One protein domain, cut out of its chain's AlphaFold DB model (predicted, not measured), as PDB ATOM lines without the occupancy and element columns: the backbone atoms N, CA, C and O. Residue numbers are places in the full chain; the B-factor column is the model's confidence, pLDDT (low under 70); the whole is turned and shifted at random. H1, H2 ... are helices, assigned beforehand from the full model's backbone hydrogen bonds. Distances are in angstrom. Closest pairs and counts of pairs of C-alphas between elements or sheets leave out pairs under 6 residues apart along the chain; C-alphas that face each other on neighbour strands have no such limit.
ATOM      1  N   TYR A  13       0.316   3.634  16.563       63.59
ATOM      2  CA  TYR A  13       1.056   3.797  15.300       63.59
ATOM      3  C   TYR A  13       2.292   4.723  15.381       63.59
ATOM      4  O   TYR A  13       2.714   5.279  14.371       63.59
ATOM      5  N   GLY A  14       2.883   4.882  16.572       69.56
ATOM      6  CA  GLY A  14       4.042   5.751  16.801       69.56
ATOM      7  C   GLY A  14       3.717   7.235  17.023       69.56
ATOM      8  O   GLY A  14       4.647   8.021  17.176       69.56
ATOM      9  N   ALA A  15       2.436   7.619  17.082       73.75
ATOM     10  CA  ALA A  15       1.987   8.977  17.386       73.75
ATOM     11  C   ALA A  15       1.123   9.014  18.666       73.75
ATOM     12  O   ALA A  15       0.437   8.032  18.969       73.75
ATOM     13  N   PRO A  16       1.121  10.129  19.423       82.56
ATOM     14  CA  PRO A  16       0.172  10.323  20.519       82.56
ATOM     15  C   PRO A  16      -1.276  10.266  20.016       82.56
ATOM     16  O   PRO A  16      -1.577  10.801  18.945       82.56
ATOM     17  N   VAL A  17      -2.189   9.681  20.797       82.19
ATOM     18  CA  VAL A  17      -3.617   9.590  20.442       82.19
ATOM     19  C   VAL A  17      -4.219  10.956  20.135       82.19
ATOM     20  O   VAL A  17      -4.949  11.081  19.155       82.19
ATOM     21  N   ALA A  18      -3.846  11.996  20.879       83.88
ATOM     22  CA  ALA A  18      -4.282  13.364  20.599       83.88
ATOM     23  C   ALA A  18      -3.956  13.833  19.164       83.88
ATOM     24  O   ALA A  18      -4.807  14.430  18.510       83.88
ATOM     25  N   VAL A  19      -2.764  13.511  18.646       85.88
ATOM     26  CA  VAL A  19      -2.338  13.895  17.285       85.88
ATOM     27  C   VAL A  19      -3.146  13.143  16.229       85.88
ATOM     28  O   VAL A  19      -3.537  13.708  15.208       85.88
ATOM     29  N   MET A  20      -3.437  11.866  16.469       85.56
ATOM     30  CA  MET A  20      -4.274  11.102  15.547       85.56
ATOM     31  C   MET A  20      -5.716  11.601  15.553       85.56
ATOM     32  O   MET A  20      -6.289  11.759  14.484       85.56
ATOM     33  N   LEU A  21      -6.293  11.877  16.726       90.19
ATOM     34  CA  LEU A  21      -7.654  12.399  16.834       90.19
ATOM     35  C   LEU A  21      -7.787  13.739  16.118       90.19
ATOM     36  O   LEU A  21      -8.747  13.936  15.385       90.19
ATOM     37  N   GLU A  22      -6.812  14.632  16.278       94.12
ATOM     38  CA  GLU A  22      -6.801  15.910  15.572       94.12
ATOM     39  C   GLU A  22      -6.709  15.729  14.054       94.12
ATOM     40  O   GLU A  22      -7.489  16.337  13.325       94.12
ATOM     41  N   SER A  23      -5.814  14.861  13.569       95.06
ATOM     42  CA  SER A  23      -5.687  14.632  12.125       95.06
ATOM     43  C   SER A  23      -6.930  13.971  11.525       95.06
ATOM     44  O   SER A  23      -7.356  14.369  10.444       95.06
ATOM     45  N   VAL A  24      -7.561  13.033  12.241       95.75
ATOM     46  CA  VAL A  24      -8.856  12.454  11.854       95.75
ATOM     47  C   VAL A  24      -9.933  13.534  11.848       95.75
ATOM     48  O   VAL A  24     -10.626  13.681  10.854       95.75
ATOM     49  N   MET A  25     -10.046  14.359  12.892       98.06
ATOM     50  CA  MET A  25     -11.031  15.445  12.920       98.06
ATOM     51  C   MET A  25     -10.855  16.427  11.760       98.06
ATOM     52  O   MET A  25     -11.842  16.807  11.137       98.06
ATOM     53  N   ALA A  26      -9.622  16.837  11.454       98.44
ATOM     54  CA  ALA A  26      -9.346  17.720  10.325       98.44
ATOM     55  C   ALA A  26      -9.728  17.071   8.981       98.44
ATOM     56  O   ALA A  26     -10.319  17.739   8.134       98.44
ATOM     57  N   HIS A  27      -9.461  15.774   8.817       98.69
ATOM     58  CA  HIS A  27      -9.843  14.996   7.639       98.69
ATOM     59  C   HIS A  27     -11.368  14.902   7.475       98.69
ATOM     60  O   HIS A  27     -11.894  15.276   6.430       98.69
ATOM     61  N   GLU A  28     -12.097  14.519   8.526       98.62
ATOM     62  CA  GLU A  28     -13.563  14.429   8.474       98.62
ATOM     63  C   GLU A  28     -14.226  15.799   8.244       98.62
ATOM     64  O   GLU A  28     -15.256  15.905   7.578       98.62
ATOM     65  N   VAL A  29     -13.636  16.884   8.759       98.62
ATOM     66  CA  VAL A  29     -14.109  18.249   8.477       98.62
ATOM     67  C   VAL A  29     -13.816  18.650   7.029       98.62
ATOM     68  O   VAL A  29     -14.654  19.301   6.405       98.62
ATOM     69  N   ALA A  30     -12.679  18.243   6.458       98.69
ATOM     70  CA  ALA A  30     -12.364  18.506   5.054       98.69
ATOM     71  C   ALA A  30     -13.384  17.871   4.097       98.69
ATOM     72  O   ALA A  30     -13.664  18.441   3.038       98.69
ATOM     73  N   HIS A  31     -14.021  16.767   4.500       98.75
ATOM     74  CA  HIS A  31     -15.100  16.165   3.722       98.75
ATOM     75  C   HIS A  31     -16.346  17.052   3.573       98.75
ATOM     76  O   HIS A  31     -17.198  16.787   2.727       98.75
ATOM     77  N   GLN A  32     -16.480  18.154   4.323       98.50
ATOM     78  CA  GLN A  32     -17.502  19.170   4.030       98.50
ATOM     79  C   GLN A  32     -17.324  19.786   2.632       98.50
ATOM     80  O   GLN A  32     -18.319  20.108   1.986       98.50
ATOM     81  N   TRP A  33     -16.085  19.908   2.147       98.69
ATOM     82  CA  TRP A  33     -15.792  20.344   0.781       98.69
ATOM     83  C   TRP A  33     -15.707  19.164  -0.185       98.69
ATOM     84  O   TRP A  33     -16.343  19.192  -1.234       98.69
ATOM     85  N   PHE A  34     -14.947  18.127   0.161       98.50
ATOM     86  CA  PHE A  34     -14.671  17.008  -0.742       98.50
ATOM     87  C   PHE A  34     -15.534  15.802  -0.381       98.50
ATOM     88  O   PHE A  34     -15.465  15.320   0.740       98.50
ATOM     89  N   TYR A  35     -16.332  15.322  -1.327       98.38
ATOM     90  CA  TYR A  35     -17.502  14.448  -1.186       98.38
ATOM     91  C   TYR A  35     -18.828  15.183  -0.922       98.38
ATOM     92  O   TYR A  35     -19.763  15.033  -1.707       98.38
ATOM     93  N   ASN A  36     -18.945  16.004   0.132       98.25
ATOM     94  CA  ASN A  36     -20.244  16.625   0.454       98.25
ATOM     95  C   ASN A  36     -20.624  17.784  -0.482       98.25
ATOM     96  O   ASN A  36     -21.759  17.838  -0.953       98.25
ATOM     97  N   LEU A  37     -19.710  18.735  -0.714       98.56
ATOM     98  CA  LEU A  37     -19.942  19.846  -1.644       98.56
ATOM     99  C   LEU A  37     -19.548  19.452  -3.069       98.56
ATOM    100  O   LEU A  37     -20.333  19.659  -3.985       98.56
ATOM    101  N   VAL A  38     -18.349  18.900  -3.250       98.75
ATOM    102  CA  VAL A  38     -17.862  18.345  -4.517       98.75
ATOM    103  C   VAL A  38     -17.912  16.829  -4.425       98.75
ATOM    104  O   VAL A  38     -17.034  16.230  -3.806       98.75
ATOM    105  N   GLY A  39     -18.928  16.209  -5.015       98.69
ATOM    106  CA  GLY A  39     -19.088  14.759  -5.004       98.69
ATOM    107  C   GLY A  39     -18.107  14.041  -5.933       98.69
ATOM    108  O   GLY A  39     -17.532  14.630  -6.845       98.69
ATOM    109  N   ASN A  40     -17.968  12.735  -5.739       98.62
ATOM    110  CA  ASN A  40     -17.331  11.790  -6.658       98.62
ATOM    111  C   ASN A  40     -18.047  10.437  -6.560       98.62
ATOM    112  O   ASN A  40     -18.793  10.165  -5.617       98.62
ATOM    113  N   ASP A  41     -17.809   9.564  -7.536       98.38
ATOM    114  CA  ASP A  41     -18.193   8.162  -7.397       98.38
ATOM    115  C   ASP A  41     -17.221   7.465  -6.432       98.38
ATOM    116  O   ASP A  41     -16.106   7.106  -6.802       98.38
ATOM    117  N   GLN A  42     -17.646   7.287  -5.184       96.62
ATOM    118  CA  GLN A  42     -16.877   6.622  -4.124       96.62
ATOM    119  C   GLN A  42     -16.623   5.121  -4.367       96.62
ATOM    120  O   GLN A  42     -15.865   4.494  -3.633       96.62
ATOM    121  N   ILE A  43     -17.272   4.505  -5.359       97.69
ATOM    122  CA  ILE A  43     -17.016   3.111  -5.728       97.69
ATOM    123  C   ILE A  43     -15.961   3.075  -6.826       97.69
ATOM    124  O   ILE A  43     -14.981   2.344  -6.701       97.69
ATOM    125  N   GLU A  44     -16.129   3.879  -7.873       97.94
ATOM    126  CA  GLU A  44     -15.256   3.846  -9.050       97.94
ATOM    127  C   GLU A  44     -13.997   4.710  -8.902       97.94
ATOM    128  O   GLU A  44     -12.951   4.403  -9.477       97.94
ATOM    129  N   GLN A  45     -14.079   5.802  -8.144       97.88
ATOM    130  CA  GLN A  45     -13.023   6.806  -7.993       97.88
ATOM    131  C   GLN A  45     -12.896   7.289  -6.534       97.88
ATOM    132  O   GLN A  45     -12.898   8.501  -6.297       97.88
ATOM    133  N   PRO A  46     -12.729   6.375  -5.554       97.94
ATOM    134  CA  PRO A  46     -12.670   6.717  -4.126       97.94
ATOM    135  C   PRO A  46     -11.437   7.535  -3.728       97.94
ATOM    136  O   PRO A  46     -11.294   7.955  -2.593       97.94
ATOM    137  N   TRP A  47     -10.466   7.694  -4.624       98.44
ATOM    138  CA  TRP A  47      -9.267   8.452  -4.304       98.44
ATOM    139  C   TRP A  47      -9.529   9.961  -4.283       98.44
ATOM    140  O   TRP A  47      -8.799  10.673  -3.607       98.44
ATOM    141  N   LEU A  48     -10.523  10.455  -5.034       98.50
ATOM    142  CA  LEU A  48     -10.707  11.891  -5.258       98.50
ATOM    143  C   LEU A  48     -10.983  12.634  -3.953       98.50
ATOM    144  O   LEU A  48     -10.237  13.542  -3.593       98.50
ATOM    145  N   ASP A  49     -12.027  12.239  -3.238       98.62
ATOM    146  CA  ASP A  49     -12.391  12.794  -1.942       98.62
ATOM    147  C   ASP A  49     -11.351  12.480  -0.870       98.62
ATOM    148  O   ASP A  49     -10.893  13.393  -0.183       98.62
ATOM    149  N   GLU A  50     -10.914  11.226  -0.769       98.69
ATOM    150  CA  GLU A  50      -9.991  10.795   0.286       98.69
ATOM    151  C   GLU A  50      -8.629  11.496   0.198       98.69
ATOM    152  O   GLU A  50      -8.099  12.006   1.190       98.69
ATOM    153  N   SER A  51      -8.059  11.586  -1.004       98.75
ATOM    154  CA  SER A  51      -6.780  12.266  -1.232       98.75
ATOM    155  C   SER A  51      -6.882  13.773  -1.022       98.75
ATOM    156  O   SER A  51      -5.970  14.371  -0.445       98.75
ATOM    157  N   LEU A  52      -7.982  14.397  -1.455       98.81
ATOM    158  CA  LEU A  52      -8.214  15.827  -1.250       98.81
ATOM    159  C   LEU A  52      -8.423  16.159   0.229       98.81
ATOM    160  O   LEU A  52      -7.860  17.140   0.718       98.81
ATOM    161  N   ALA A  53      -9.147  15.323   0.973       98.81
ATOM    162  CA  ALA A  53      -9.318  15.481   2.412       98.81
ATOM    163  C   ALA A  53      -7.980  15.344   3.162       98.81
ATOM    164  O   ALA A  53      -7.699  16.106   4.091       98.81
ATOM    165  N   GLN A  54      -7.098  14.432   2.740       98.75
ATOM    166  CA  GLN A  54      -5.729  14.341   3.268       98.75
ATOM    167  C   GLN A  54      -4.892  15.585   2.919       98.75
ATOM    168  O   GLN A  54      -4.194  16.116   3.784       98.75
ATOM    169  N   PHE A  55      -4.992  16.112   1.695       98.75
ATOM    170  CA  PHE A  55      -4.305  17.351   1.315       98.75
ATOM    171  C   PHE A  55      -4.801  18.566   2.122       98.75
ATOM    172  O   PHE A  55      -3.999  19.360   2.613       98.75
ATOM    173  N   ALA A  56      -6.108  18.683   2.348       98.69
ATOM    174  CA  ALA A  56      -6.680  19.713   3.214       98.69
ATOM    175  C   ALA A  56      -6.266  19.544   4.682       98.69
ATOM    176  O   ALA A  56      -6.019  20.531   5.371       98.69
ATOM    177  N   THR A  57      -6.108  18.305   5.154       98.75
ATOM    178  CA  THR A  57      -5.550  18.034   6.487       98.75
ATOM    179  C   THR A  57      -4.114  18.544   6.586       98.75
ATOM    180  O   THR A  57      -3.764  19.222   7.551       98.75
ATOM    181  N   TRP A  58      -3.283  18.302   5.567       98.56
ATOM    182  CA  TRP A  58      -1.943  18.890   5.501       98.56
ATOM    183  C   TRP A  58      -1.989  20.423   5.563       98.56
ATOM    184  O   TRP A  58      -1.230  21.023   6.331       98.56
ATOM    185  N   GLN A  59      -2.893  21.051   4.802       98.38
ATOM    186  CA  GLN A  59      -3.065  22.503   4.807       98.38
ATOM    187  C   GLN A  59      -3.474  23.011   6.196       98.38
ATOM    188  O   GLN A  59      -2.883  23.971   6.684       98.38
ATOM    189  N   TYR A  60      -4.397  22.330   6.878       98.62
ATOM    190  CA  TYR A  60      -4.775  22.651   8.256       98.62
ATOM    191  C   TYR A  60      -3.554  22.694   9.185       98.62
ATOM    192  O   TYR A  60      -3.371  23.666   9.917       98.62
ATOM    193  N   TYR A  61      -2.676  21.685   9.128       98.38
ATOM    194  CA  TYR A  61      -1.448  21.685   9.929       98.38
ATOM    195  C   TYR A  61      -0.498  22.825   9.543       98.38
ATOM    196  O   TYR A  61       0.115  23.425  10.430       98.38
ATOM    197  N   ALA A  62      -0.387  23.149   8.251       98.00
ATOM    198  CA  ALA A  62       0.425  24.268   7.779       98.00
ATOM    199  C   ALA A  62      -0.080  25.606   8.337       98.00
ATOM    200  O   ALA A  62       0.712  26.370   8.889       98.00
ATOM    201  N   ASP A  63      -1.387  25.845   8.274       98.00
ATOM    202  CA  ASP A  63      -2.016  27.088   8.721       98.00
ATOM    203  C   ASP A  63      -2.013  27.210  10.253       98.00
ATOM    204  O   ASP A  63      -1.782  28.285  10.809       98.00
ATOM    205  N   ARG A  64      -2.242  26.099  10.961       97.94
ATOM    206  CA  ARG A  64      -2.418  26.086  12.418       97.94
ATOM    207  C   ARG A  64      -1.108  26.007  13.201       97.94
ATOM    208  O   ARG A  64      -1.031  26.565  14.303       97.94
ATOM    209  N   TYR A  65      -0.123  25.283  12.675       97.25
ATOM    210  CA  TYR A  65       1.111  24.915  13.382       97.25
ATOM    211  C   TYR A  65       2.389  25.178  12.569       97.25
ATOM    212  O   TYR A  65       3.494  24.999  13.088       97.25
ATOM    213  N   GLY A  66       2.270  25.631  11.319       98.00
ATOM    214  CA  GLY A  66       3.394  25.924  10.438       98.00
ATOM    215  C   GLY A  66       3.927  24.707   9.677       98.00
ATOM    216  O   GLY A  66       3.575  23.549   9.920       98.00
ATOM    217  N   LEU A  67       4.848  24.977   8.746       96.31
ATOM    218  CA  LEU A  67       5.362  23.977   7.802       96.31
ATOM    219  C   LEU A  67       6.082  22.794   8.462       96.31
ATOM    220  O   LEU A  67       6.107  21.715   7.885       96.31
ATOM    221  N   GLY A  68       6.651  22.958   9.660       96.94
ATOM    222  CA  GLY A  68       7.283  21.846  10.380       96.94
ATOM    223  C   GLY A  68       6.288  20.728  10.707       96.94
ATOM    224  O   GLY A  68       6.547  19.564  10.407       96.94
ATOM    225  N   ALA A  69       5.122  21.092  11.249       95.25
ATOM    226  CA  ALA A  69       4.049  20.146  11.541       95.25
ATOM    227  C   ALA A  69       3.438  19.576  10.254       95.25
ATOM    228  O   ALA A  69       3.256  18.364  10.139       95.25
ATOM    229  N   ALA A  70       3.211  20.431   9.253       97.19
ATOM    230  CA  ALA A  70       2.694  20.013   7.953       97.19
ATOM    231  C   ALA A  70       3.622  19.000   7.257       97.19
ATOM    232  O   ALA A  70       3.165  17.997   6.717       97.19
ATOM    233  N   ASN A  71       4.940  19.203   7.320       97.06
ATOM    234  CA  ASN A  71       5.919  18.259   6.778       97.06
ATOM    235  C   ASN A  71       5.911  16.922   7.531       97.06
ATOM    236  O   ASN A  71       6.051  15.878   6.898       97.06
ATOM    237  N   GLY A  72       5.700  16.937   8.850       95.75
ATOM    238  CA  GLY A  72       5.491  15.716   9.634       95.75
ATOM    239  C   GLY A  72       4.248  14.946   9.183       95.75
ATOM    240  O   GLY A  72       4.303  13.731   8.998       95.75
ATOM    241  N   PHE A  73       3.148  15.655   8.918       96.88
ATOM    242  CA  PHE A  73       1.942  15.047   8.364       96.88
ATOM    243  C   PHE A  73       2.180  14.486   6.954       96.88
ATOM    244  O   PHE A  73       1.847  13.330   6.704       96.88
ATOM    245  N   LYS A  74       2.839  15.236   6.058       98.25
ATOM    246  CA  LYS A  74       3.200  14.748   4.713       98.25
ATOM    247  C   LYS A  74       4.052  13.474   4.785       98.25
ATOM    248  O   LYS A  74       3.730  12.498   4.120       98.25
ATOM    249  N   ALA A  75       5.053  13.436   5.666       97.38
ATOM    250  CA  ALA A  75       5.875  12.246   5.884       97.38
ATOM    251  C   ALA A  75       5.057  11.034   6.374       97.38
ATOM    252  O   ALA A  75       5.414   9.889   6.104       97.38
ATOM    253  N   SER A  76       3.935  11.258   7.067       96.12
ATOM    254  CA  SER A  76       3.013  10.181   7.442       96.12
ATOM    255  C   SER A  76       2.247   9.601   6.243       96.12
ATOM    256  O   SER A  76       1.909   8.415   6.263       96.12
ATOM    257  N   LEU A  77       2.019  10.394   5.187       97.94
ATOM    258  CA  LEU A  77       1.445   9.937   3.916       97.94
ATOM    259  C   LEU A  77       2.453   9.065   3.156       97.94
ATOM    260  O   LEU A  77       2.098   7.974   2.708       97.94
ATOM    261  N   ASP A  78       3.724   9.482   3.107       97.88
ATOM    262  CA  ASP A  78       4.827   8.668   2.570       97.88
ATOM    263  C   ASP A  78       4.949   7.339   3.329       97.88
ATOM    264  O   ASP A  78       4.951   6.259   2.737       97.88
ATOM    265  N   ALA A  79       4.955   7.388   4.666       96.75
ATOM    266  CA  ALA A  79       4.994   6.189   5.502       96.75
ATOM    267  C   ALA A  79       3.764   5.288   5.305       96.75
ATOM    268  O   ALA A  79       3.850   4.070   5.478       96.75
ATOM    269  N   ARG A  80       2.607   5.863   4.953       96.62
ATOM    270  CA  ARG A  80       1.384   5.119   4.641       96.62
ATOM    271  C   ARG A  80       1.505   4.389   3.302       96.62
ATOM    272  O   ARG A  80       1.159   3.210   3.262       96.62
ATOM    273  N   TRP A  81       2.052   5.019   2.262       97.81
ATOM    274  CA  TRP A  81       2.336   4.353   0.982       97.81
ATOM    275  C   TRP A  81       3.412   3.262   1.124       97.81
ATOM    276  O   TRP A  81       3.250   2.152   0.614       97.81
ATOM    277  N   ALA A  82       4.435   3.494   1.949       97.62
ATOM    278  CA  ALA A  82       5.485   2.514   2.234       97.62
ATOM    279  C   ALA A  82       4.969   1.206   2.869       97.62
ATOM    280  O   ALA A  82       5.656   0.185   2.826       97.62
ATOM    281  N   ARG A  83       3.740   1.180   3.411       96.12
ATOM    282  CA  ARG A  83       3.108  -0.052   3.927       96.12
ATOM    283  C   ARG A  83       2.915  -1.106   2.843       96.12
ATOM    284  O   ARG A  83       2.875  -2.292   3.173       96.12
ATOM    285  N   VAL A  84       2.780  -0.697   1.585       96.94
ATOM    286  CA  VAL A  84       2.740  -1.582   0.409       96.94
ATOM    287  C   VAL A  84       4.045  -1.505  -0.381       96.94
ATOM    288  O   VAL A  84       4.039  -1.619  -1.596       96.94
ATOM    289  N   GLU A  85       5.166  -1.276   0.311       97.31
ATOM    290  CA  GLU A  85       6.514  -1.266  -0.276       97.31
ATOM    291  C   GLU A  85       6.686  -0.221  -1.391       97.31
ATOM    292  O   GLU A  85       7.500  -0.388  -2.293       97.31
ATOM    293  N   ASN A  86       5.916   0.873  -1.321       95.25
ATOM    294  CA  ASN A  86       5.832   1.888  -2.375       95.25
ATOM    295  C   ASN A  86       5.491   1.291  -3.753       95.25
ATOM    296  O   ASN A  86       5.966   1.779  -4.778       95.25
ATOM    297  N   ALA A  87       4.685   0.225  -3.780       92.56
ATOM    298  CA  ALA A  87       4.224  -0.387  -5.016       92.56
ATOM    299  C   ALA A  87       3.508   0.641  -5.908       92.56
ATOM    300  O   ALA A  87       2.757   1.495  -5.416       92.56
ATOM    301  N   ASP A  88       3.723   0.523  -7.219       91.50
ATOM    302  CA  ASP A  88       3.142   1.385  -8.259       91.50
ATOM    303  C   ASP A  88       1.675   1.032  -8.554       91.50
ATOM    304  O   ASP A  88       1.253   0.892  -9.689       91.50
ATOM    305  N   ILE A  89       0.867   0.863  -7.510       93.56
ATOM    306  CA  ILE A  89      -0.541   0.501  -7.664       93.56
ATOM    307  C   ILE A  89      -1.316   1.711  -8.184       93.56
ATOM    308  O   ILE A  89      -1.228   2.805  -7.608       93.56
ATOM    309  N   LYS A  90      -2.117   1.496  -9.231       93.19
ATOM    310  CA  LYS A  90      -3.021   2.494  -9.809       93.19
ATOM    311  C   LYS A  90      -3.850   3.210  -8.737       93.19
ATOM    312  O   LYS A  90      -4.572   2.553  -7.996       93.19
ATOM    313  N   VAL A  91      -3.803   4.547  -8.696       97.19
ATOM    314  CA  VAL A  91      -4.650   5.360  -7.794       97.19
ATOM    315  C   VAL A  91      -6.089   5.461  -8.320       97.19
ATOM    316  O   VAL A  91      -7.055   5.323  -7.570       97.19
ATOM    317  N   GLY A  92      -6.258   5.662  -9.630       96.12
ATOM    318  CA  GLY A  92      -7.565   5.787 -10.283       96.12
ATOM    319  C   GLY A  92      -8.200   4.434 -10.616       96.12
ATOM    320  O   GLY A  92      -8.394   4.124 -11.797       96.12
ATOM    321  N   GLN A  93      -8.475   3.604  -9.610       95.88
ATOM    322  CA  GLN A  93      -9.167   2.318  -9.762       95.88
ATOM    323  C   GLN A  93     -10.308   2.162  -8.744       95.88
ATOM    324  O   GLN A  93     -10.252   2.797  -7.686       95.88
ATOM    325  N   PRO A  94     -11.323   1.327  -9.041       97.56
ATOM    326  CA  PRO A  94     -12.457   1.140  -8.149       97.56
ATOM    327  C   PRO A  94     -12.037   0.536  -6.811       97.56
ATOM    328  O   PRO A  94     -11.066  -0.220  -6.727       97.56
ATOM    329  N   VAL A  95     -12.826   0.796  -5.768       97.31
ATOM    330  CA  VAL A  95     -12.579   0.301  -4.406       97.31
ATOM    331  C   VAL A  95     -12.415  -1.224  -4.365       97.31
ATOM    332  O   VAL A  95     -11.573  -1.739  -3.635       97.31
ATOM    333  N   SER A  96     -13.150  -1.957  -5.210       97.69
ATOM    334  CA  SER A  96     -13.097  -3.421  -5.298       97.69
ATOM    335  C   SER A  96     -11.782  -3.977  -5.850       97.69
ATOM    336  O   SER A  96     -11.541  -5.176  -5.736       97.69
ATOM    337  N   ALA A  97     -10.956  -3.141  -6.485       97.00
ATOM    338  CA  ALA A  97      -9.639  -3.531  -6.983       97.00
ATOM    339  C   ALA A  97      -8.548  -3.459  -5.900       97.00
ATOM    340  O   ALA A  97      -7.446  -3.953  -6.120       97.00
ATOM    341  N   TYR A  98      -8.848  -2.876  -4.736       96.69
ATOM    342  CA  TYR A  98      -7.928  -2.797  -3.610       96.69
ATOM    343  C   TYR A  98      -8.231  -3.861  -2.553       96.69
ATOM    344  O   TYR A  98      -9.379  -4.104  -2.179       96.69
ATOM    345  N   THR A  99      -7.188  -4.415  -1.944       97.38
ATOM    346  CA  THR A  99      -7.296  -4.917  -0.569       97.38
ATOM    347  C   THR A  99      -7.457  -3.745   0.406       97.38
ATOM    348  O   THR A  99      -7.045  -2.623   0.122       97.38
ATOM    349  N   ALA A 100      -7.964  -3.989   1.619       95.62
ATOM    350  CA  ALA A 100      -8.085  -2.934   2.638       95.62
ATOM    351  C   ALA A 100      -6.745  -2.228   2.946       95.62
ATOM    352  O   ALA A 100      -6.701  -1.023   3.200       95.62
ATOM    353  N   LYS A 101      -5.635  -2.978   2.897       96.69
ATOM    354  CA  LYS A 101      -4.284  -2.441   3.102       96.69
ATOM    355  C   LYS A 101      -3.875  -1.508   1.961       96.69
ATOM    356  O   LYS A 101      -3.344  -0.431   2.227       96.69
ATOM    357  N   GLU A 102      -4.114  -1.914   0.717       97.69
ATOM    358  CA  GLU A 102      -3.798  -1.106  -0.464       97.69
ATOM    359  C   GLU A 102      -4.702   0.115  -0.555       97.69
ATOM    360  O   GLU A 102      -4.198   1.197  -0.820       97.69
ATOM    361  N   TYR A 103      -5.991  -0.015  -0.237       97.94
ATOM    362  CA  TYR A 103      -6.924   1.108  -0.218       97.94
ATOM    363  C   TYR A 103      -6.397   2.242   0.668       97.94
ATOM    364  O   TYR A 103      -6.209   3.367   0.210       97.94
ATOM    365  N   SER A 104      -6.030   1.919   1.913       96.88
ATOM    366  CA  SER A 104      -5.427   2.892   2.827       96.88
ATOM    367  C   SER A 104      -4.105   3.455   2.291       96.88
ATOM    368  O   SER A 104      -3.872   4.660   2.359       96.88
ATOM    369  N   ALA A 105      -3.223   2.607   1.760       97.88
ATOM    370  CA  ALA A 105      -1.910   3.034   1.285       97.88
ATOM    371  C   ALA A 105      -1.974   3.931   0.036       97.88
ATOM    372  O   ALA A 105      -1.184   4.869  -0.093       97.88
ATOM    373  N   ILE A 106      -2.914   3.658  -0.865       98.00
ATOM    374  CA  ILE A 106      -2.985   4.267  -2.190       98.00
ATOM    375  C   ILE A 106      -3.970   5.432  -2.212       98.00
ATOM    376  O   ILE A 106      -3.544   6.539  -2.526       98.00
ATOM    377  N   ALA A 107      -5.232   5.241  -1.810       97.75
ATOM    378  CA  ALA A 107      -6.241   6.304  -1.864       97.75
ATOM    379  C   ALA A 107      -5.957   7.443  -0.870       97.75
ATOM    380  O   ALA A 107      -6.190   8.601  -1.191       97.75
ATOM    381  N   TYR A 108      -5.389   7.142   0.304       98.12
ATOM    382  CA  TYR A 108      -5.064   8.167   1.307       98.12
ATOM    383  C   TYR A 108      -3.588   8.569   1.328       98.12
ATOM    384  O   TYR A 108      -3.255   9.632   1.837       98.12
ATOM    385  N   GLY A 109      -2.682   7.695   0.881       98.12
ATOM    386  CA  GLY A 109      -1.241   7.956   0.879       98.12
ATOM    387  C   GLY A 109      -0.786   8.491  -0.472       98.12
ATOM    388  O   GLY A 109      -0.637   9.698  -0.654       98.12
ATOM    389  N   ARG A 110      -0.593   7.583  -1.436       97.88
ATOM    390  CA  ARG A 110      -0.082   7.909  -2.779       97.88
ATOM    391  C   ARG A 110      -0.929   8.958  -3.512       97.88
ATOM    392  O   ARG A 110      -0.369   9.873  -4.107       97.88
ATOM    393  N   GLY A 111      -2.254   8.860  -3.454       98.25
ATOM    394  CA  GLY A 111      -3.157   9.827  -4.083       98.25
ATOM    395  C   GLY A 111      -3.101  11.214  -3.431       98.25
ATOM    396  O   GLY A 111      -3.116  12.227  -4.124       98.25
ATOM    397  N   ALA A 112      -2.917  11.295  -2.111       98.56
ATOM    398  CA  ALA A 112      -2.690  12.576  -1.443       98.56
ATOM    399  C   ALA A 112      -1.335  13.179  -1.853       98.56
ATOM    400  O   ALA A 112      -1.240  14.376  -2.124       98.56
ATOM    401  N   LEU A 113      -0.295  12.341  -1.972       98.69
ATOM    402  CA  LEU A 113       1.028  12.735  -2.476       98.69
ATOM    403  C   LEU A 113       0.980  13.256  -3.921       98.69
ATOM    404  O   LEU A 113       1.714  14.193  -4.248       98.69
ATOM    405  N   PHE A 114       0.079  12.732  -4.759       98.56
ATOM    406  CA  PHE A 114      -0.145  13.241  -6.111       98.56
ATOM    407  C   PHE A 114      -0.531  14.728  -6.119       98.56
ATOM    408  O   PHE A 114      -0.021  15.465  -6.957       98.56
ATOM    409  N   PHE A 115      -1.340  15.217  -5.171       98.75
ATOM    410  CA  PHE A 115      -1.692  16.644  -5.121       98.75
ATOM    411  C   PHE A 115      -0.494  17.553  -4.815       98.75
ATOM    412  O   PHE A 115      -0.446  18.685  -5.294       98.75
ATOM    413  N   PHE A 116       0.520  17.058  -4.099       98.69
ATOM    414  CA  PHE A 116       1.782  17.787  -3.950       98.69
ATOM    415  C   PHE A 116       2.575  17.807  -5.256       98.69
ATOM    416  O   PHE A 116       3.050  18.865  -5.651       98.69
ATOM    417  N   ALA A 117       2.672  16.671  -5.955       98.56
ATOM    418  CA  ALA A 117       3.339  16.607  -7.256       98.56
ATOM    419  C   ALA A 117       2.636  17.492  -8.303       98.56
ATOM    420  O   ALA A 117       3.290  18.170  -9.094       98.56
ATOM    421  N   LEU A 118       1.302  17.535  -8.268       98.81
ATOM    422  CA  LEU A 118       0.482  18.412  -9.097       98.81
ATOM    423  C   LEU A 118       0.759  19.884  -8.778       98.81
ATOM    424  O   LEU A 118       1.016  20.666  -9.693       98.81
ATOM    425  N   ARG A 119       0.788  20.258  -7.494       98.62
ATOM    426  CA  ARG A 119       1.161  21.611  -7.059       98.62
ATOM    427  C   ARG A 119       2.561  22.005  -7.522       98.62
ATOM    428  O   ARG A 119       2.739  23.124  -8.000       98.62
ATOM    429  N   ASP A 120       3.534  21.106  -7.410       98.38
ATOM    430  CA  ASP A 120       4.911  21.351  -7.849       98.38
ATOM    431  C   ASP A 120       4.982  21.553  -9.374       98.38
ATOM    432  O   ASP A 120       5.661  22.464  -9.847       98.38
ATOM    433  N   GLN A 121       4.229  20.762 -10.147       98.56
ATOM    434  CA  GLN A 121       4.170  20.854 -11.610       98.56
ATOM    435  C   GLN A 121       3.449  22.119 -12.107       98.56
ATOM    436  O   GLN A 121       3.860  22.710 -13.108       98.56
ATOM    437  N   MET A 122       2.368  22.531 -11.439       98.56
ATOM    438  CA  MET A 122       1.587  23.720 -11.809       98.56
ATOM    439  C   MET A 122       2.238  25.020 -11.326       98.56
ATOM    440  O   MET A 122       2.044  26.076 -11.935       98.56
ATOM    441  N   GLY A 123       3.002  24.950 -10.234       98.44
ATOM    442  CA  GLY A 123       3.384  26.103  -9.433       98.44
ATOM    443  C   GLY A 123       2.253  26.534  -8.494       98.44
ATOM    444  O   GLY A 123       1.069  26.394  -8.803       98.44
ATOM    445  N   GLN A 124       2.626  27.087  -7.337       97.38
ATOM    446  CA  GLN A 124       1.689  27.360  -6.245       97.38
ATOM    447  C   GLN A 124       0.501  28.244  -6.652       97.38
ATOM    448  O   GLN A 124      -0.630  27.860  -6.406       97.38
ATOM    449  N   GLU A 125       0.729  29.394  -7.287       98.38
ATOM    450  CA  GLU A 125      -0.353  30.344  -7.607       98.38
ATOM    451  C   GLU A 125      -1.434  29.727  -8.511       98.38
ATOM    452  O   GLU A 125      -2.636  29.903  -8.292       98.38
ATOM    453  N   LYS A 126      -1.004  28.949  -9.508       98.69
ATOM    454  CA  LYS A 126      -1.898  28.240 -10.427       98.69
ATOM    455  C   LYS A 126      -2.622  27.097  -9.732       98.69
ATOM    456  O   LYS A 126      -3.810  26.918  -9.959       98.69
ATOM    457  N   PHE A 127      -1.925  26.349  -8.878       98.81
ATOM    458  CA  PHE A 127      -2.537  25.288  -8.085       98.81
ATOM    459  C   PHE A 127      -3.593  25.836  -7.114       98.81
ATOM    460  O   PHE A 127      -4.689  25.295  -7.033       98.81
ATOM    461  N   ASP A 128      -3.294  26.935  -6.421       98.38
ATOM    462  CA  ASP A 128      -4.217  27.573  -5.479       98.38
ATOM    463  C   ASP A 128      -5.477  28.073  -6.208       98.38
ATOM    464  O   ASP A 128      -6.593  27.888  -5.719       98.38
ATOM    465  N   THR A 129      -5.311  28.648  -7.407       98.62
ATOM    466  CA  THR A 129      -6.431  29.033  -8.286       98.62
ATOM    467  C   THR A 129      -7.242  27.809  -8.710       98.62
ATOM    468  O   THR A 129      -8.456  27.790  -8.526       98.62
ATOM    469  N   PHE A 130      -6.573  26.753  -9.172       98.81
ATOM    470  CA  PHE A 130      -7.209  25.494  -9.557       98.81
ATOM    471  C   PHE A 130      -8.034  24.873  -8.429       98.81
ATOM    472  O   PHE A 130      -9.158  24.443  -8.661       98.81
ATOM    473  N   MET A 131      -7.539  24.859  -7.190       98.69
ATOM    474  CA  MET A 131      -8.295  24.312  -6.058       98.69
ATOM    475  C   MET A 131      -9.563  25.126  -5.752       98.69
ATOM    476  O   MET A 131     -10.602  24.557  -5.391       98.69
ATOM    477  N   GLN A 132      -9.506  26.453  -5.919       98.44
ATOM    478  CA  GLN A 132     -10.676  27.327  -5.789       98.44
ATOM    479  C   GLN A 132     -11.680  27.084  -6.917       98.44
ATOM    480  O   GLN A 132     -12.877  26.957  -6.650       98.44
ATOM    481  N   ASP A 133     -11.200  26.991  -8.155       98.75
ATOM    482  CA  ASP A 133     -12.038  26.775  -9.329       98.75
ATOM    483  C   ASP A 133     -12.646  25.372  -9.332       98.75
ATOM    484  O   ASP A 133     -13.840  25.246  -9.587       98.75
ATOM    485  N   TYR A 134     -11.908  24.340  -8.919       98.75
ATOM    486  CA  TYR A 134     -12.415  22.978  -8.727       98.75
ATOM    487  C   TYR A 134     -13.581  22.953  -7.739       98.75
ATOM    488  O   TYR A 134     -14.658  22.443  -8.047       98.75
ATOM    489  N   SER A 135     -13.399  23.590  -6.580       98.06
ATOM    490  CA  SER A 135     -14.434  23.656  -5.546       98.06
ATOM    491  C   SER A 135     -15.676  24.423  -6.006       98.06
ATOM    492  O   SER A 135     -16.789  24.066  -5.638       98.06
ATOM    493  N   ARG A 136     -15.506  25.486  -6.805       98.56
ATOM    494  CA  ARG A 136     -16.619  26.297  -7.326       98.56
ATOM    495  C   ARG A 136     -17.339  25.628  -8.489       98.56
ATOM    496  O   ARG A 136     -18.562  25.692  -8.548       98.56
ATOM    497  N   GLN A 137     -16.592  25.033  -9.411       98.56
ATOM    498  CA  GLN A 137     -17.125  24.419 -10.620       98.56
ATOM    499  C   GLN A 137     -17.946  23.175 -10.295       98.56
ATOM    500  O   GLN A 137     -19.006  22.994 -10.885       98.56
ATOM    501  N   TYR A 138     -17.472  22.350  -9.361       98.69
ATOM    502  CA  TYR A 138     -18.140  21.109  -8.973       98.69
ATOM    503  C   TYR A 138     -18.979  21.240  -7.696       98.69
ATOM    504  O   TYR A 138     -19.393  20.233  -7.128       98.69
ATOM    505  N   ALA A 139     -19.238  22.463  -7.221       98.62
ATOM    506  CA  ALA A 139     -20.129  22.676  -6.089       98.62
ATOM    507  C   ALA A 139     -21.530  22.129  -6.400       98.62
ATOM    508  O   ALA A 139     -22.192  22.595  -7.328       98.62
ATOM    509  N   TRP A 140     -21.991  21.193  -5.570       98.50
ATOM    510  CA  TRP A 140     -23.248  20.456  -5.717       98.50
ATOM    511  C   TRP A 140     -23.310  19.563  -6.964       98.50
ATOM    512  O   TRP A 140     -24.402  19.262  -7.448       98.50
ATOM    513  N   ASP A 141     -22.153  19.136  -7.471       98.44
ATOM    514  CA  ASP A 141     -22.019  18.263  -8.637       98.44
ATOM    515  C   ASP A 141     -21.026  17.116  -8.364       98.44
ATOM    516  O   ASP A 141     -20.412  17.039  -7.298       98.44
ATOM    517  N   ILE A 142     -20.884  16.201  -9.325       98.31
ATOM    518  CA  ILE A 142     -20.006  15.030  -9.260       98.31
ATOM    519  C   ILE A 142     -18.774  15.265 -10.140       98.31
ATOM    520  O   ILE A 142     -18.843  15.266 -11.372       98.31
ATOM    521  N   ALA A 143     -17.617  15.418  -9.505       98.56
ATOM    522  CA  ALA A 143     -16.330  15.469 -10.174       98.56
ATOM    523  C   ALA A 143     -15.862  14.074 -10.612       98.56
ATOM    524  O   ALA A 143     -16.159  13.046 -10.001       98.56
ATOM    525  N   THR A 144     -15.072  14.050 -11.684       98.62
ATOM    526  CA  THR A 144     -14.390  12.851 -12.178       98.62
ATOM    527  C   THR A 144     -12.898  13.123 -12.297       98.62
ATOM    528  O   THR A 144     -12.471  14.270 -12.405       98.62
ATOM    529  N   THR A 145     -12.100  12.062 -12.338       98.31
ATOM    530  CA  THR A 145     -10.649  12.112 -12.548       98.31
ATOM    531  C   THR A 145     -10.303  12.890 -13.822       98.31
ATOM    532  O   THR A 145      -9.427  13.752 -13.801       98.31
ATOM    533  N   ASP A 146     -11.033  12.647 -14.914       98.25
ATOM    534  CA  ASP A 146     -10.813  13.337 -16.189       98.25
ATOM    535  C   ASP A 146     -11.262  14.805 -16.135       98.25
ATOM    536  O   ASP A 146     -10.619  15.674 -16.727       98.25
ATOM    537  N   GLY A 147     -12.331  15.100 -15.389       98.62
ATOM    538  CA  GLY A 147     -12.768  16.466 -15.103       98.62
ATOM    539  C   GLY A 147     -11.730  17.256 -14.304       98.62
ATOM    540  O   GLY A 147     -11.360  18.362 -14.699       98.62
ATOM    541  N   LEU A 148     -11.187  16.649 -13.244       98.69
ATOM    542  CA  LEU A 148     -10.106  17.211 -12.436       98.69
ATOM    543  C   LEU A 148      -8.870  17.489 -13.296       98.69
ATOM    544  O   LEU A 148      -8.340  18.598 -13.256       98.69
ATOM    545  N   LYS A 149      -8.448  16.515 -14.117       98.75
ATOM    546  CA  LYS A 149      -7.328  16.681 -15.053       98.75
ATOM    547  C   LYS A 149      -7.567  17.849 -16.004       98.75
ATOM    548  O   LYS A 149      -6.716  18.725 -16.118       98.75
ATOM    549  N   SER A 150      -8.723  17.868 -16.665       98.75
ATOM    550  CA  SER A 150      -9.053  18.878 -17.675       98.75
ATOM    551  C   SER A 150      -9.067  20.288 -17.084       98.75
ATOM    552  O   SER A 150      -8.596  21.230 -17.720       98.75
ATOM    553  N   LEU A 151      -9.584  20.440 -15.861       98.88
ATOM    554  CA  LEU A 151      -9.582  21.718 -15.158       98.88
ATOM    555  C   LEU A 151      -8.166  22.139 -14.744       98.88
ATOM    556  O   LEU A 151      -7.772  23.271 -15.006       98.88
ATOM    557  N   ALA A 152      -7.368  21.221 -14.192       98.81
ATOM    558  CA  ALA A 152      -5.982  21.509 -13.831       98.81
ATOM    559  C   ALA A 152      -5.143  21.945 -15.048       98.81
ATOM    560  O   ALA A 152      -4.413  22.933 -14.966       98.81
ATOM    561  N   GLU A 153      -5.275  21.261 -16.192       98.75
ATOM    562  CA  GLU A 153      -4.580  21.615 -17.443       98.75
ATOM    563  C   GLU A 153      -5.013  22.985 -17.974       98.75
ATOM    564  O   GLU A 153      -4.175  23.782 -18.409       98.75
ATOM    565  N   LYS A 154      -6.315  23.287 -17.898       98.75
ATOM    566  CA  LYS A 154      -6.870  24.592 -18.271       98.75
ATOM    567  C   LYS A 154      -6.280  25.712 -17.411       98.75
ATOM    568  O   LYS A 154      -5.826  26.711 -17.967       98.75
ATOM    569  N   ASP A 155      -6.256  25.545 -16.093       98.62
ATOM    570  CA  ASP A 155      -5.845  26.606 -15.169       98.62
ATOM    571  C   ASP A 155      -4.322  26.795 -15.150       98.62
ATOM    572  O   ASP A 155      -3.831  27.925 -15.060       98.62
ATOM    573  N   CYS A 156      -3.535  25.721 -15.309       98.06
ATOM    574  CA  CYS A 156      -2.086  25.866 -15.451       98.06
ATOM    575  C   CYS A 156      -1.640  26.276 -16.860       98.06
ATOM    576  O   CYS A 156      -0.514  26.770 -17.007       98.06
ATOM    577  N   GLY A 157      -2.473  26.068 -17.885       98.19
ATOM    578  CA  GLY A 157      -2.087  26.214 -19.290       98.19
ATOM    579  C   GLY A 157      -0.942  25.274 -19.680       98.19
ATOM    580  O   GLY A 157      -0.030  25.681 -20.398       98.19
ATOM    581  N   CYS A 158      -0.933  24.058 -19.134       97.69
ATOM    582  CA  CYS A 158       0.156  23.090 -19.235       97.69
ATOM    583  C   CYS A 158      -0.380  21.670 -19.474       97.69
ATOM    584  O   CYS A 158      -1.525  21.379 -19.144       97.69
ATOM    585  N   ASP A 159       0.439  20.791 -20.061       98.06
ATOM    586  CA  ASP A 159       0.083  19.380 -20.268       98.06
ATOM    587  C   ASP A 159       0.443  18.557 -19.026       98.06
ATOM    588  O   ASP A 159       1.609  18.494 -18.623       98.06
ATOM    589  N   LEU A 160      -0.558  17.915 -18.424       98.56
ATOM    590  CA  LEU A 160      -0.419  17.074 -17.235       98.56
ATOM    591  C   LEU A 160      -0.539  15.584 -17.575       98.56
ATOM    592  O   LEU A 160      -0.523  14.737 -16.681       98.56
ATOM    593  N   THR A 161      -0.617  15.224 -18.859       97.94
ATOM    594  CA  THR A 161      -0.805  13.844 -19.322       97.94
ATOM    595  C   THR A 161       0.238  12.890 -18.766       97.94
ATOM    596  O   THR A 161      -0.125  11.812 -18.292       97.94
ATOM    597  N   LYS A 162       1.519  13.275 -18.772       97.19
ATOM    598  CA  LYS A 162       2.588  12.440 -18.210       97.19
ATOM    599  C   LYS A 162       2.390  12.213 -16.708       97.19
ATOM    600  O   LYS A 162       2.432  11.072 -16.265       97.19
ATOM    601  N   LEU A 163       2.097  13.276 -15.959       97.50
ATOM    602  CA  LEU A 163       1.904  13.207 -14.510       97.50
ATOM    603  C   LEU A 163       0.718  12.301 -14.145       97.50
ATOM    604  O   LEU A 163       0.853  11.398 -13.326       97.50
ATOM    605  N   PHE A 164      -0.435  12.474 -14.795       97.94
ATOM    606  CA  PHE A 164      -1.592  11.606 -14.556       97.94
ATOM    607  C   PHE A 164      -1.337  10.160 -14.992       97.94
ATOM    608  O   PHE A 164      -1.776   9.231 -14.318       97.94
ATOM    609  N   SER A 165      -0.601   9.949 -16.085       96.00
ATOM    610  CA  SER A 165      -0.229   8.601 -16.529       96.00
ATOM    611  C   SER A 165       0.633   7.883 -15.498       96.00
ATOM    612  O   SER A 165       0.405   6.708 -15.248       96.00
ATOM    613  N   GLU A 166       1.580   8.588 -14.884       94.56
ATOM    614  CA  GLU A 166       2.488   8.033 -13.876       94.56
ATOM    615  C   GLU A 166       1.807   7.784 -12.528       94.56
ATOM    616  O   GLU A 166       2.116   6.802 -11.867       94.56
ATOM    617  N   TRP A 167       0.890   8.654 -12.104       95.38
ATOM    618  CA  TRP A 167       0.323   8.583 -10.753       95.38
ATOM    619  C   TRP A 167      -1.059   7.940 -10.702       95.38
ATOM    620  O   TRP A 167      -1.356   7.162  -9.797       95.38
ATOM    621  N   ILE A 168      -1.921   8.276 -11.658       97.00
ATOM    622  CA  ILE A 168      -3.349   7.956 -11.600       97.00
ATOM    623  C   ILE A 168      -3.685   6.737 -12.451       97.00
ATOM    624  O   ILE A 168      -4.531   5.931 -12.057       97.00
ATOM    625  N   TYR A 169      -3.013   6.578 -13.593       93.06
ATOM    626  CA  TYR A 169      -3.308   5.518 -14.556       93.06
ATOM    627  C   TYR A 169      -2.250   4.404 -14.637       93.06
ATOM    628  O   TYR A 169      -2.497   3.419 -15.339       93.06
TER     629      TYR A 169
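Overview. This is residues 13 to 169 of the 171 residues of the protein "Peptidase_M1 domain-containing protein" of Chloroflexi bacterium (UniProt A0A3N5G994). The longest helix, H4, runs through the middle, and the helical hairpin of H2 and H3 crosses it on one side, so that these three make the core. H1 packs on H2 away from H4, with residues 13 to 18 sticking out, while the pair H5 and H6 and the short H7 lie toward the opposite side of H4. The printed part has 157 residues, with seven named helices, H1 to H7 in order along the chain, and no named strand: the class is all helix. It is compact, with a radius of gyration of the C-alphas of 14.8 A, and spans 42 by 34 by 28 A.

Arrangement. H4, residues 100 to 122, touches H3, residues 67 to 84, opposite ways at a steep tilt of 47 degrees; their closest C-alphas, of Trp 81 and Ala 105, are 4.5 A apart. H2, residues 47 to 65, touches H4 with its residues 47 to 55 alone, at a steep tilt of 65 degrees, closest at the C-alphas of Ser 51 and Ala 112, 4.1 A. H2 and H3 form a hairpin at a shallow tilt of 31 degrees, closest at the C-alphas of Ala 62 and Ala 70, 4.8 A. H1, residues 17 to 30, touches H2 at a steep tilt of 60 degrees, closest at the C-alphas of Ala 30 and Ala 53, 5.0 A; H1 and H4 are apart. H7, residues 161 to 167, only just touches H4, with 3 pairs of C-alphas within 8 A, the closest being Phe 114 and Trp 167, 6.6 A. H5, residues 124 to 137, touches H6, residues 145 to 156, at a steep tilt of 48 degrees, closest at the C-alphas of Lys 126 and Cys 156, 5.6 A. Both are close to H4 but not clearly touching. Every O i to N i+4 pair is within hydrogen-bond range in H1, H2, H5, H6 and H7, against 12 of 14 in H3 and 14 of 19 in H4.

Along the chain. H4 is 31.8 A long, from C-alpha 100 at (-8.085, -2.934, 2.638) to C-alpha 122. H3 measures 26.7 A, H2 26.3 A, H1 19.8 A, H5 19.5 A, H6 16.5 A and H7 10.1 A. H1 begins at C-alpha 17, (-3.617, 9.590, 20.442), and H7 ends at C-alpha 167, (0.323, 8.583, -10.753).

Size, cuts and confidence. The C-alphas farthest apart, of Val 17 and Gly 157, are 43.1 A apart. The printed part has no cut. The links H1 to H2 and H3 to H4 are long; residues 38 to 39 pair in parallel with residues 141 to 142. Mean pLDDT of the printed part is 96.7, with residues 13 to 14 under 70.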